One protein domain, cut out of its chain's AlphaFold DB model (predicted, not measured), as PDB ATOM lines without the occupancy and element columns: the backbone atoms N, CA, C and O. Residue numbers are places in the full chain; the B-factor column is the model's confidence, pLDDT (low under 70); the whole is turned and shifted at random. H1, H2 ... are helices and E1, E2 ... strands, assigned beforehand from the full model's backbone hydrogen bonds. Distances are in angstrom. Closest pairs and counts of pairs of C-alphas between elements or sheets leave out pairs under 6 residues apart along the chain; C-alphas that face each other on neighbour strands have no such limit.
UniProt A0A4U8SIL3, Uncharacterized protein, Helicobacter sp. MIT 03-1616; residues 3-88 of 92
ATOM      1  N   ALA A   3     130.047 -67.979 -12.338       91.06
ATOM      2  CA  ALA A   3     130.195 -69.328 -12.866       91.06
ATOM      3  C   ALA A   3     130.374 -70.310 -11.702       91.06
ATOM      4  O   ALA A   3     131.073 -70.006 -10.740       91.06
ATOM      5  N   ASP A   4     129.758 -71.481 -11.800       91.25
ATOM      6  CA  ASP A   4     130.033 -72.633 -10.945       91.25
ATOM      7  C   ASP A   4     131.169 -73.445 -11.578       91.25
ATOM      8  O   ASP A   4     131.050 -73.969 -12.689       91.25
ATOM      9  N   ILE A   5     132.293 -73.516 -10.873       87.69
ATOM     10  CA  ILE A   5     133.504 -74.206 -11.296       87.69
ATOM     11  C   ILE A   5     133.786 -75.298 -10.271       87.69
ATOM     12  O   ILE A   5     134.288 -75.034  -9.181       87.69
ATOM     13  N   GLY A   6     133.431 -76.541 -10.605       80.56
ATOM     14  CA  GLY A   6     133.633 -77.679  -9.703       80.56
ATOM     15  C   GLY A   6     132.899 -77.567  -8.357       80.56
ATOM     16  O   GLY A   6     133.402 -78.074  -7.358       80.56
ATOM     17  N   GLY A   7     131.738 -76.904  -8.316       83.94
ATOM     18  CA  GLY A   7     130.939 -76.671  -7.110       83.94
ATOM     19  C   GLY A   7     131.224 -75.340  -6.408       83.94
ATOM     20  O   GLY A   7     130.574 -75.032  -5.410       83.94
ATOM     21  N   GLN A   8     132.184 -74.543  -6.891       87.12
ATOM     22  CA  GLN A   8     132.506 -73.228  -6.334       87.12
ATOM     23  C   GLN A   8     131.948 -72.107  -7.208       87.12
ATOM     24  O   GLN A   8     132.221 -72.052  -8.406       87.12
ATOM     25  N   LYS A   9     131.212 -71.175  -6.593       92.00
ATOM     26  CA  LYS A   9     130.706 -69.971  -7.265       92.00
ATOM     27  C   LYS A   9     131.813 -68.925  -7.370       92.00
ATOM     28  O   LYS A   9     132.352 -68.478  -6.361       92.00
ATOM     29  N   VAL A  10     132.129 -68.521  -8.595       91.62
ATOM     30  CA  VAL A  10     133.227 -67.607  -8.923       91.62
ATOM     31  C   VAL A  10     132.691 -66.442  -9.744       91.62
ATOM     32  O   VAL A  10     131.994 -66.643 -10.736       91.62
ATOM     33  N   SER A  11     133.045 -65.212  -9.365       92.94
ATOM     34  CA  SER A  11     132.772 -64.034 -10.194       92.94
ATOM     35  C   SER A  11     133.793 -63.940 -11.327       92.94
ATOM     36  O   SER A  11     134.981 -63.814 -11.061       92.94
ATOM     37  N   VAL A  12     133.335 -63.979 -12.579       88.69
ATOM     38  CA  VAL A  12     134.191 -63.920 -13.781       88.69
ATOM     39  C   VAL A  12     134.210 -62.516 -14.419       88.69
ATOM     40  O   VAL A  12     133.205 -61.801 -14.308       88.69
ATOM     41  N   PRO A  13     135.297 -62.120 -15.123       88.62
ATOM     42  CA  PRO A  13     136.541 -62.875 -15.343       88.62
ATOM     43  C   PRO A  13     137.399 -62.968 -14.072       88.62
ATOM     44  O   PRO A  13     137.509 -62.005 -13.320       88.62
ATOM     45  N   SER A  14     137.986 -64.140 -13.824       84.25
ATOM     46  CA  SER A  14     138.848 -64.402 -12.668       84.25
ATOM     47  C   SER A  14     139.795 -65.562 -12.968       84.25
ATOM     48  O   SER A  14     139.457 -66.451 -13.753       84.25
ATOM     49  N   GLU A  15     140.973 -65.547 -12.349       82.94
ATOM     50  CA  GLU A  15     141.913 -66.664 -12.381       82.94
ATOM     51  C   GLU A  15     141.532 -67.694 -11.320       82.94
ATOM     52  O   GLU A  15     141.486 -67.401 -10.125       82.94
ATOM     53  N   VAL A  16     141.285 -68.925 -11.758       79.00
ATOM     54  CA  VAL A  16     140.898 -70.024 -10.873       79.00
ATOM     55  C   VAL A  16     141.701 -71.279 -11.157       79.00
ATOM     56  O   VAL A  16     142.036 -71.596 -12.298       79.00
ATOM     57  N   ARG A  17     141.983 -72.036 -10.097       77.06
ATOM     58  CA  ARG A  17     142.603 -73.356 -10.210       77.06
ATOM     59  C   ARG A  17     141.521 -74.393 -10.489       77.06
ATOM     60  O   ARG A  17     140.710 -74.679  -9.615       77.06
ATOM     61  N   ILE A  18     141.532 -74.970 -11.686       76.94
ATOM     62  CA  ILE A  18     140.644 -76.079 -12.054       76.94
ATOM     63  C   ILE A  18     141.356 -77.425 -11.934       76.94
ATOM     64  O   ILE A  18     142.575 -77.524 -12.086       76.94
ATOM     65  N   ALA A  19     140.584 -78.478 -11.659       69.06
ATOM     66  CA  ALA A  19     141.105 -79.838 -11.667       69.06
ATOM     67  C   ALA A  19     141.639 -80.197 -13.061       69.06
ATOM     68  O   ALA A  19     141.026 -79.872 -14.077       69.06
ATOM     69  N   ARG A  20     142.765 -80.920 -13.087       62.16
ATOM     70  CA  ARG A  20     143.469 -81.310 -14.317       62.16
ATOM     71  C   ARG A  20     142.587 -82.087 -15.303       62.16
ATOM     72  O   ARG A  20     142.762 -81.942 -16.499       62.16
ATOM     73  N   LYS A  21     141.612 -82.879 -14.844       67.75
ATOM     74  CA  LYS A  21     140.765 -83.703 -15.719       67.75
ATOM     75  C   LYS A  21     139.288 -83.532 -15.395       67.75
ATOM     76  O   LYS A  21     138.895 -83.640 -14.237       67.75
ATOM     77  N   GLY A  22     138.476 -83.338 -16.435       68.50
ATOM     78  CA  GLY A  22     137.017 -83.392 -16.334       68.50
ATOM     79  C   GLY A  22     136.401 -82.246 -15.535       68.50
ATOM     80  O   GLY A  22     135.293 -82.402 -15.024       68.50
ATOM     81  N   ALA A  23     137.094 -81.108 -15.413       79.38
ATOM     82  CA  ALA A  23     136.510 -79.930 -14.794       79.38
ATOM     83  C   ALA A  23     135.279 -79.493 -15.599       79.38
ATOM     84  O   ALA A  23     135.313 -79.375 -16.826       79.38
ATOM     85  N   VAL A  24     134.174 -79.274 -14.894       84.88
ATOM     86  CA  VAL A  24     132.929 -78.784 -15.478       84.88
ATOM     87  C   VAL A  24     132.723 -77.362 -14.987       84.88
ATOM     88  O   VAL A  24     132.682 -77.125 -13.780       84.88
ATOM     89  N   ILE A  25     132.581 -76.444 -15.934       88.12
ATOM     90  CA  ILE A  25     132.231 -75.050 -15.695       88.12
ATOM     91  C   ILE A  25     130.770 -74.876 -16.099       88.12
ATOM     92  O   ILE A  25     130.371 -75.273 -17.197       88.12
ATOM     93  N   ARG A  26     129.954 -74.310 -15.216       90.38
ATOM     94  CA  ARG A  26     128.532 -74.060 -15.440       90.38
ATOM     95  C   ARG A  26     128.235 -72.587 -15.247       90.38
ATOM     96  O   ARG A  26     128.760 -71.946 -14.347       90.38
ATOM     97  N   VAL A  27     127.355 -72.061 -16.075       91.50
ATOM     98  CA  VAL A  27     126.699 -70.779 -15.847       91.50
ATOM     99  C   VAL A  27     125.241 -71.121 -15.680       91.50
ATOM    100  O   VAL A  27     124.612 -71.566 -16.635       91.50
ATOM    101  N   LEU A  28     124.738 -70.983 -14.461       90.50
ATOM    102  CA  LEU A  28     123.356 -71.299 -14.146       90.50
ATOM    103  C   LEU A  28     122.532 -70.019 -14.114       90.50
ATOM    104  O   LEU A  28     123.006 -68.956 -13.697       90.50
ATOM    105  N   ASN A  29     121.287 -70.134 -14.551       89.94
ATOM    106  CA  ASN A  29     120.342 -69.039 -14.575       89.94
ATOM    107  C   ASN A  29     119.990 -68.540 -13.171       89.94
ATOM    108  O   ASN A  29     119.768 -67.345 -13.006       89.94
ATOM    109  N   GLU A  30     119.985 -69.425 -12.173       90.88
ATOM    110  CA  GLU A  30     119.754 -69.061 -10.768       90.88
ATOM    111  C   GLU A  30     120.726 -67.979 -10.275       90.88
ATOM    112  O   GLU A  30     120.323 -67.061  -9.567       90.88
ATOM    113  N   ASP A  31     121.981 -68.036 -10.724       90.50
ATOM    114  CA  ASP A  31     123.022 -67.073 -10.367       90.50
ATOM    115  C   ASP A  31     123.146 -65.933 -11.390       90.50
ATOM    116  O   ASP A  31     123.756 -64.895 -11.126       90.50
ATOM    117  N   ASN A  32     122.589 -66.128 -12.589       91.25
ATOM    118  CA  ASN A  32     122.669 -65.205 -13.715       91.25
ATOM    119  C   ASN A  32     121.308 -65.137 -14.424       91.25
ATOM    120  O   ASN A  32     121.151 -65.700 -15.513       91.25
ATOM    121  N   PRO A  33     120.319 -64.414 -13.865       90.19
ATOM    122  CA  PRO A  33     118.930 -64.432 -14.341       90.19
ATOM    123  C   PRO A  33     118.781 -64.053 -15.824       90.19
ATOM    124  O   PRO A  33     117.859 -64.506 -16.503       90.19
ATOM    125  N   CYS A  34     119.746 -63.294 -16.341       90.75
ATOM    126  CA  CYS A  34     119.844 -62.837 -17.721       90.75
ATOM    127  C   CYS A  34     120.377 -63.846 -18.750       90.75
ATOM    128  O   CYS A  34     120.386 -63.541 -19.946       90.75
ATOM    129  N   TYR A  35     120.851 -65.010 -18.320       90.44
ATOM    130  CA  TYR A  35     121.537 -65.974 -19.178       90.44
ATOM    131  C   TYR A  35     120.870 -67.347 -19.084       90.44
ATOM    132  O   TYR A  35     120.356 -67.721 -18.033       90.44
ATOM    133  N   GLU A  36     120.830 -68.076 -20.195       89.31
ATOM    134  CA  GLU A  36     120.427 -69.485 -20.214       89.31
ATOM    135  C   GLU A  36     121.500 -70.361 -19.557       89.31
ATOM    136  O   GLU A  36     122.692 -70.033 -19.593       89.31
ATOM    137  N   ASP A  37     121.070 -71.495 -19.000       89.62
ATOM    138  CA  ASP A  37     121.984 -72.482 -18.433       89.62
ATOM    139  C   ASP A  37     122.987 -72.930 -19.495       89.62
ATOM    140  O   ASP A  37     122.622 -73.380 -20.582       89.62
ATOM    141  N   SER A  38     124.269 -72.790 -19.184       87.69
ATOM    142  CA  SER A  38     125.365 -73.115 -20.089       87.69
ATOM    143  C   SER A  38     126.380 -73.994 -19.370       87.69
ATOM    144  O   SER A  38     126.639 -73.825 -18.178       87.69
ATOM    145  N   LYS A  39     126.969 -74.950 -20.091       86.94
ATOM    146  CA  LYS A  39     127.944 -75.898 -19.545       86.94
ATOM    147  C   LYS A  39     129.128 -76.029 -20.492       86.94
ATOM    148  O   LYS A  39     128.952 -76.330 -21.667       86.94
ATOM    149  N   LEU A  40     130.326 -75.880 -19.943       84.31
ATOM    150  CA  LEU A  40     131.589 -76.162 -20.605       84.31
ATOM    151  C   LEU A  40     132.285 -77.305 -19.864       84.31
ATOM    152  O   LEU A  40     132.424 -77.278 -18.641       84.31
ATOM    153  N   VAL A  41     132.711 -78.327 -20.602       81.12
ATOM    154  CA  VAL A  41     133.521 -79.423 -20.061       81.12
ATOM    155  C   VAL A  41     134.944 -79.224 -20.548       81.12
ATOM    156  O   VAL A  41     135.194 -79.240 -21.750       81.12
ATOM    157  N   VAL A  42     135.871 -79.044 -19.613       75.81
ATOM    158  CA  VAL A  42     137.297 -78.966 -19.913       75.81
ATOM    159  C   VAL A  42     137.808 -80.391 -20.109       75.81
ATOM    160  O   VAL A  42     138.046 -81.136 -19.150       75.81
ATOM    161  N   ALA A  43     137.928 -80.789 -21.375       63.00
ATOM    162  CA  ALA A  43     138.568 -82.033 -21.774       63.00
ATOM    163  C   ALA A  43     140.081 -81.883 -21.556       63.00
ATOM    164  O   ALA A  43     140.807 -81.448 -22.432       63.00
ATOM    165  N   GLY A  44     140.552 -82.157 -20.340       56.84
ATOM    166  CA  GLY A  44     141.956 -81.976 -19.948       56.84
ATOM    167  C   GLY A  44     142.927 -83.005 -20.539       56.84
ATOM    168  O   GLY A  44     143.693 -83.597 -19.792       56.84
ATOM    169  N   GLN A  45     142.866 -83.306 -21.832       58.56
ATOM    170  CA  GLN A  45     143.755 -84.279 -22.473       58.56
ATOM    171  C   GLN A  45     144.073 -83.815 -23.895       58.56
ATOM    172  O   GLN A  45     143.418 -84.260 -24.833       58.56
ATOM    173  N   ASP A  46     145.051 -82.915 -24.038       56.56
ATOM    174  CA  ASP A  46     145.410 -82.372 -25.352       56.56
ATOM    175  C   ASP A  46     146.528 -83.189 -26.019       56.56
ATOM    176  O   ASP A  46     146.323 -83.688 -27.120       56.56
ATOM    177  N   GLU A  47     147.679 -83.409 -25.364       56.56
ATOM    178  CA  GLU A  47     148.813 -84.118 -25.994       56.56
ATOM    179  C   GLU A  47     149.637 -84.976 -25.021       56.56
ATOM    180  O   GLU A  47     149.750 -84.670 -23.833       56.56
ATOM    181  N   ILE A  48     150.246 -86.051 -25.537       55.66
ATOM    182  CA  ILE A  48     151.211 -86.885 -24.808       55.66
ATOM    183  C   ILE A  48     152.583 -86.190 -24.818       55.66
ATOM    184  O   ILE A  48     153.170 -85.977 -25.877       55.66
ATOM    185  N   SER A  49     153.116 -85.873 -23.639       58.75
ATOM    186  CA  SER A  49     154.444 -85.294 -23.426       58.75
ATOM    187  C   SER A  49     155.537 -86.165 -24.045       58.75
ATOM    188  O   SER A  49     155.604 -87.366 -23.793       58.75
ATOM    189  N   TRP A  50     156.453 -85.555 -24.801       58.66
ATOM    190  CA  TRP A  50     157.580 -86.247 -25.443       58.66
ATOM    191  C   TRP A  50     158.462 -87.031 -24.453       58.66
ATOM    192  O   TRP A  50     158.999 -88.087 -24.784       58.66
ATOM    193  N   TRP A  51     158.555 -86.570 -23.202       61.56
ATOM    194  CA  TRP A  51     159.305 -87.248 -22.139       61.56
ATOM    195  C   TRP A  51     158.740 -88.624 -21.766       61.56
ATOM    196  O   TRP A  51     159.507 -89.512 -21.395       61.56
ATOM    197  N   PHE A  52     157.431 -88.833 -21.939       57.94
ATOM    198  CA  PHE A  52     156.794 -90.139 -21.751       57.94
ATOM    199  C   PHE A  52     157.401 -91.202 -22.680       57.94
ATOM    200  O   PHE A  52     157.682 -92.324 -22.256       57.94
ATOM    201  N   TRP A  53     157.690 -90.834 -23.932       59.69
ATOM    202  CA  TRP A  53     158.337 -91.735 -24.889       59.69
ATOM    203  C   TRP A  53     159.791 -92.039 -24.512       59.69
ATOM    204  O   TRP A  53     160.243 -93.172 -24.677       59.69
ATOM    205  N   GLY A  54     160.506 -91.068 -23.935       58.53
ATOM    206  CA  GLY A  54     161.864 -91.264 -23.417       58.53
ATOM    207  C   GLY A  54     161.933 -92.319 -22.306       58.53
ATOM    208  O   GLY A  54     162.816 -93.180 -22.330       58.53
ATOM    209  N   ASN A  55     160.960 -92.320 -21.390       60.41
ATOM    210  CA  ASN A  55     160.859 -93.307 -20.308       60.41
ATOM    211  C   ASN A  55     160.528 -94.722 -20.815       60.41
ATOM    212  O   ASN A  55     161.061 -95.699 -20.289       60.41
ATOM    213  N   ILE A  56     159.721 -94.847 -21.877       59.47
ATOM    214  CA  ILE A  56     159.462 -96.139 -22.540       59.47
ATOM    215  C   ILE A  56     160.744 -96.705 -23.166       59.47
ATOM    216  O   ILE A  56     161.005 -97.902 -23.046       59.47
ATOM    217  N   LEU A  57     161.551 -95.857 -23.810       58.16
ATOM    218  CA  LEU A  57     162.747 -96.284 -24.543       58.16
ATOM    219  C   LEU A  57     163.955 -96.589 -23.640       58.16
ATOM    220  O   LEU A  57     164.789 -97.408 -24.018       58.16
ATOM    221  N   THR A  58     164.070 -95.949 -22.470       61.84
ATOM    222  CA  THR A  58     165.275 -96.034 -21.618       61.84
ATOM    223  C   THR A  58     165.092 -96.823 -20.315       61.84
ATOM    224  O   THR A  58     166.072 -97.371 -19.813       61.84
ATOM    225  N   GLY A  59     163.870 -96.924 -19.771       54.34
ATOM    226  CA  GLY A  59     163.603 -97.505 -18.442       54.34
ATOM    227  C   GLY A  59     162.706 -98.749 -18.415       54.34
ATOM    228  O   GLY A  59     162.466 -99.307 -17.343       54.34
ATOM    229  N   GLY A  60     162.206 -99.204 -19.567       56.16
ATOM    230  CA  GLY A  60     161.280-100.337 -19.661       56.16
ATOM    231  C   GLY A  60     159.849-100.029 -19.182       56.16
ATOM    232  O   GLY A  60     159.546 -98.970 -18.630       56.16
ATOM    233  N   THR A  61     158.939-100.981 -19.408       55.69
ATOM    234  CA  THR A  61     157.472-100.844 -19.249       55.69
ATOM    235  C   THR A  61     156.998-100.483 -17.836       55.69
ATOM    236  O   THR A  61     155.896 -99.967 -17.669       55.69
ATOM    237  N   LEU A  62     157.812-100.719 -16.804       55.44
ATOM    238  CA  LEU A  62     157.442-100.444 -15.411       55.44
ATOM    239  C   LEU A  62     157.481 -98.945 -15.082       55.44
ATOM    240  O   LEU A  62     156.583 -98.450 -14.405       55.44
ATOM    241  N   GLY A  63     158.461 -98.199 -15.607       52.16
ATOM    242  CA  GLY A  63     158.538 -96.746 -15.408       52.16
ATOM    243  C   GLY A  63     157.386 -96.002 -16.090       52.16
ATOM    244  O   GLY A  63     156.797 -95.089 -15.516       52.16
ATOM    245  N   SER A  64     156.989 -96.472 -17.273       53.81
ATOM    246  CA  SER A  64     155.924 -95.889 -18.098       53.81
ATOM    247  C   SER A  64     154.509 -96.144 -17.563       53.81
ATOM    248  O   SER A  64     153.627 -95.307 -17.752       53.81
ATOM    249  N   LEU A  65     154.288 -97.238 -16.824       56.72
ATOM    250  CA  LEU A  65     153.028 -97.463 -16.103       56.72
ATOM    251  C   LEU A  65     152.826 -96.444 -14.970       56.72
ATOM    252  O   LEU A  65     151.716 -95.948 -14.783       56.72
ATOM    253  N   THR A  66     153.892 -96.082 -14.254       56.09
ATOM    254  CA  THR A  66     153.841 -95.055 -13.199       56.09
ATOM    255  C   THR A  66     153.473 -93.681 -13.770       56.09
ATOM    256  O   THR A  66     152.597 -93.008 -13.229       56.09
ATOM    257  N   ASP A  67     154.053 -93.293 -14.911       52.62
ATOM    258  CA  ASP A  67     153.731 -92.020 -15.577       52.62
ATOM    259  C   ASP A  67     152.314 -91.976 -16.169       52.62
ATOM    260  O   ASP A  67     151.669 -90.921 -16.155       52.62
ATOM    261  N   TYR A  68     151.799 -93.117 -16.645       53.09
ATOM    262  CA  TYR A  68     150.409 -93.242 -17.088       53.09
ATOM    263  C   TYR A  68     149.424 -92.992 -15.937       53.09
ATOM    264  O   TYR A  68     148.464 -92.235 -16.096       53.09
ATOM    265  N   VAL A  69     149.676 -93.588 -14.765       57.56
ATOM    266  CA  VAL A  69     148.786 -93.489 -13.595       57.56
ATOM    267  C   VAL A  69     148.785 -92.080 -12.992       57.56
ATOM    268  O   VAL A  69     147.735 -91.594 -12.574       57.56
ATOM    269  N   VAL A  70     149.933 -91.395 -12.972       56.62
ATOM    270  CA  VAL A  70     150.070 -90.070 -12.333       56.62
ATOM    271  C   VAL A  70     149.605 -88.922 -13.248       56.62
ATOM    272  O   VAL A  70     149.408 -87.791 -12.800       56.62
ATOM    273  N   GLY A  71     149.365 -89.193 -14.535       55.81
ATOM    274  CA  GLY A  71     148.891 -88.187 -15.488       55.81
ATOM    275  C   GLY A  71     149.969 -87.191 -15.932       55.81
ATOM    276  O   GLY A  71     149.641 -86.230 -16.626       55.81
ATOM    277  N   SER A  72     151.239 -87.447 -15.589       56.88
ATOM    278  CA  SER A  72     152.431 -86.721 -16.067       56.88
ATOM    279  C   SER A  72     152.621 -86.814 -17.585       56.88
ATOM    280  O   SER A  72     153.391 -86.058 -18.170       56.88
ATOM    281  N   MET A  73     151.897 -87.734 -18.227       57.03
ATOM    282  CA  MET A  73     151.862 -87.899 -19.672       57.03
ATOM    283  C   MET A  73     151.155 -86.745 -20.393       57.03
ATOM    284  O   MET A  73     151.479 -86.497 -21.542       57.03
ATOM    285  N   TRP A  74     150.206 -86.037 -19.775       56.44
ATOM    286  CA  TRP A  74     149.368 -85.072 -20.497       56.44
ATOM    287  C   TRP A  74     149.922 -83.646 -20.416       56.44
ATOM    288  O   TRP A  74     150.143 -83.119 -19.325       56.44
ATOM    289  N   VAL A  75     150.104 -83.009 -21.572       57.19
ATOM    290  CA  VAL A  75     150.325 -81.565 -21.709       57.19
ATOM    291  C   VAL A  75     148.962 -80.891 -21.874       57.19
ATOM    292  O   VAL A  75     148.120 -81.364 -22.635       57.19
ATOM    293  N   TYR A  76     148.738 -79.805 -21.136       59.50
ATOM    294  CA  TYR A  76     147.505 -79.015 -21.179       59.50
ATOM    295  C   TYR A  76     147.787 -77.764 -22.002       59.50
ATOM    296  O   TYR A  76     148.610 -76.941 -21.605       59.50
ATOM    297  N   SER A  77     147.154 -77.650 -23.166       53.28
ATOM    298  CA  SER A  77     147.564 -76.683 -24.188       53.28
ATOM    299  C   SER A  77     146.932 -75.299 -24.019       53.28
ATOM    300  O   SER A  77     147.424 -74.331 -24.597       53.28
ATOM    301  N   ASN A  78     145.886 -75.161 -23.191       62.59
ATOM    302  CA  ASN A  78     145.178 -73.890 -23.051       62.59
ATOM    303  C   ASN A  78     144.803 -73.535 -21.594       62.59
ATOM    304  O   ASN A  78     143.936 -74.189 -21.012       62.59
ATOM    305  N   PRO A  79     145.404 -72.483 -20.995       65.94
ATOM    306  CA  PRO A  79     145.003 -71.976 -19.681       65.94
ATOM    307  C   PRO A  79     143.742 -71.095 -19.736       65.94
ATOM    308  O   PRO A  79     143.161 -70.796 -18.694       65.94
ATOM    309  N   ASN A  80     143.316 -70.674 -20.932       73.06
ATOM    310  CA  ASN A  80     142.222 -69.734 -21.132       73.06
ATOM    311  C   ASN A  80     140.991 -70.446 -21.703       73.06
ATOM    312  O   ASN A  80     140.977 -70.891 -22.850       73.06
ATOM    313  N   PHE A  81     139.917 -70.487 -20.919       78.12
ATOM    314  CA  PHE A  81     138.645 -71.068 -21.341       78.12
ATOM    315  C   PHE A  81     137.620 -69.973 -21.622       78.12
ATOM    316  O   PHE A  81     137.383 -69.098 -20.791       78.12
ATOM    317  N   ILE A  82     136.980 -70.044 -22.790       81.44
ATOM    318  CA  ILE A  82     135.847 -69.183 -23.135       81.44
ATOM    319  C   ILE A  82     134.570 -69.948 -22.812       81.44
ATOM    320  O   ILE A  82     134.333 -71.025 -23.356       81.44
ATOM    321  N   ILE A  83     133.743 -69.386 -21.934       84.38
ATOM    322  CA  ILE A  83     132.459 -69.978 -21.562       84.38
ATOM    323  C   ILE A  83     131.395 -69.462 -22.544       84.38
ATOM    324  O   ILE A  83     131.051 -68.276 -22.484       84.38
ATOM    325  N   PRO A  84     130.862 -70.298 -23.454       83.62
ATOM    326  CA  PRO A  84     129.792 -69.869 -24.343       83.62
ATOM    327  C   PRO A  84     128.537 -69.621 -23.511       83.62
ATOM    328  O   PRO A  84     128.121 -70.490 -22.749       83.62
ATOM    329  N   THR A  85     127.935 -68.441 -23.651       86.75
ATOM    330  CA  THR A  85     126.687 -68.108 -22.959       86.75
ATOM    331  C   THR A  85     125.668 -67.514 -23.907       86.75
ATOM    332  O   THR A  85     126.011 -66.803 -24.854       86.75
ATOM    333  N   LYS A  86     124.394 -67.807 -23.643       88.31
ATOM    334  CA  LYS A  86     123.270 -67.277 -24.409       88.31
ATOM    335  C   LYS A  86     122.445 -66.352 -23.529       88.31
ATOM    336  O   LYS A  86     121.912 -66.758 -22.500       88.31
ATOM    337  N   LYS A  87     122.372 -65.080 -23.924       88.31
ATOM    338  CA  LYS A  87     121.567 -64.073 -23.230       88.31
ATOM    339  C   LYS A  87     120.088 -64.310 -23.532       88.31
ATOM    340  O   LYS A  87     119.722 -64.516 -24.689       88.31
ATOM    341  N   LYS A  88     119.240 -64.246 -22.506       87.69
ATOM    342  CA  LYS A  88     117.786 -64.312 -22.679       87.69
ATOM    343  C   LYS A  88     117.285 -63.055 -23.391       87.69
ATOM    344  O   LYS A  88     117.753 -61.948 -23.131       87.69
TER     345      LYS A  88
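This is residues 3 to 88 of the 92 residues of an uncharacterized protein of Helicobacter sp. MIT 03-1616 (UniProt A0A4U8SIL3). This is a long, thin rod with a small, strongly twisted sheet of four strands, E1 to E4, toward one end and a helical hairpin, H1 and H2, at the other. Residues 43 to 49 lead from the sheet to the helices, and residues 71 to 88 fold back from them to the far end of the rod at Lys 88; on the way, residues 74 to 75 pair briefly with residues 47 to 48, antiparallel. The printed part has 86 residues, with the named elements in the order E1 E2 E3 E4 H1 H2 and the sheet in the order E2, E1, E3, E4, antiparallel throughout. The class is mixed, helices and strands, though under half of the residues are in named elements. The whole is only just loose, close to extended, with a radius of gyration of the C-alphas of 17.7 A and spans of 57 by 19 by 18 A.

Begin at the inner strands E1, residues 3 to 5, and E3, residues 23 to 27: they are antiparallel neighbours, with N 4 and O 26 at 2.8 A, within hydrogen-bond range. Beside E1 look for the edge strand E2, residues 8 to 11; the two form a hairpin, and N 10 and O 3 are 2.8 A apart. Beside E3 look for the other edge strand, E4, residues 38 to 42, also a hairpin, with N 25 and O 40 at 2.8 A. Now go to H1, residues 50 to 59, and H2, residues 61 to 70. They touch, the closest C-alphas being those of Ile 56 and Ser 64, 5.7 A apart. They run opposite ways at a steep tilt of 35.1 degrees, only just past shallow, and form a helical hairpin. Neither helix is on the sheet. In H1 every O i to N i+4 pair is within hydrogen-bond range, in H2 5 of 6.

Find C-alpha 3 at (130.195, -69.328, -12.866), where E1 begins; it runs 6.1 A to residue 5, and E2 runs 10.0 A from residue 8 to 11. E3 covers 13.5 A from residue 23 to 27 and E4 13.3 A from residue 38 to 42. Find C-alpha 50 at (157.580, -86.247, -25.443); from there H1 runs 14.6 A to residue 59. H2 runs 14.8 A from residue 61 to C-alpha 70 at (150.070, -90.070, -12.333).

The C-alphas of Thr 58 and Lys 88, the two farthest apart, are 57.1 A apart. Residues 57 to 62, of which 57 to 59 belong to H1, stand free. The printed part has no cut. Look for the long link at the 11 residues between E2 and E3. The mean pLDDT of the printed part is 73.0, and residues 19 to 22 and 43 to 79 are under 70.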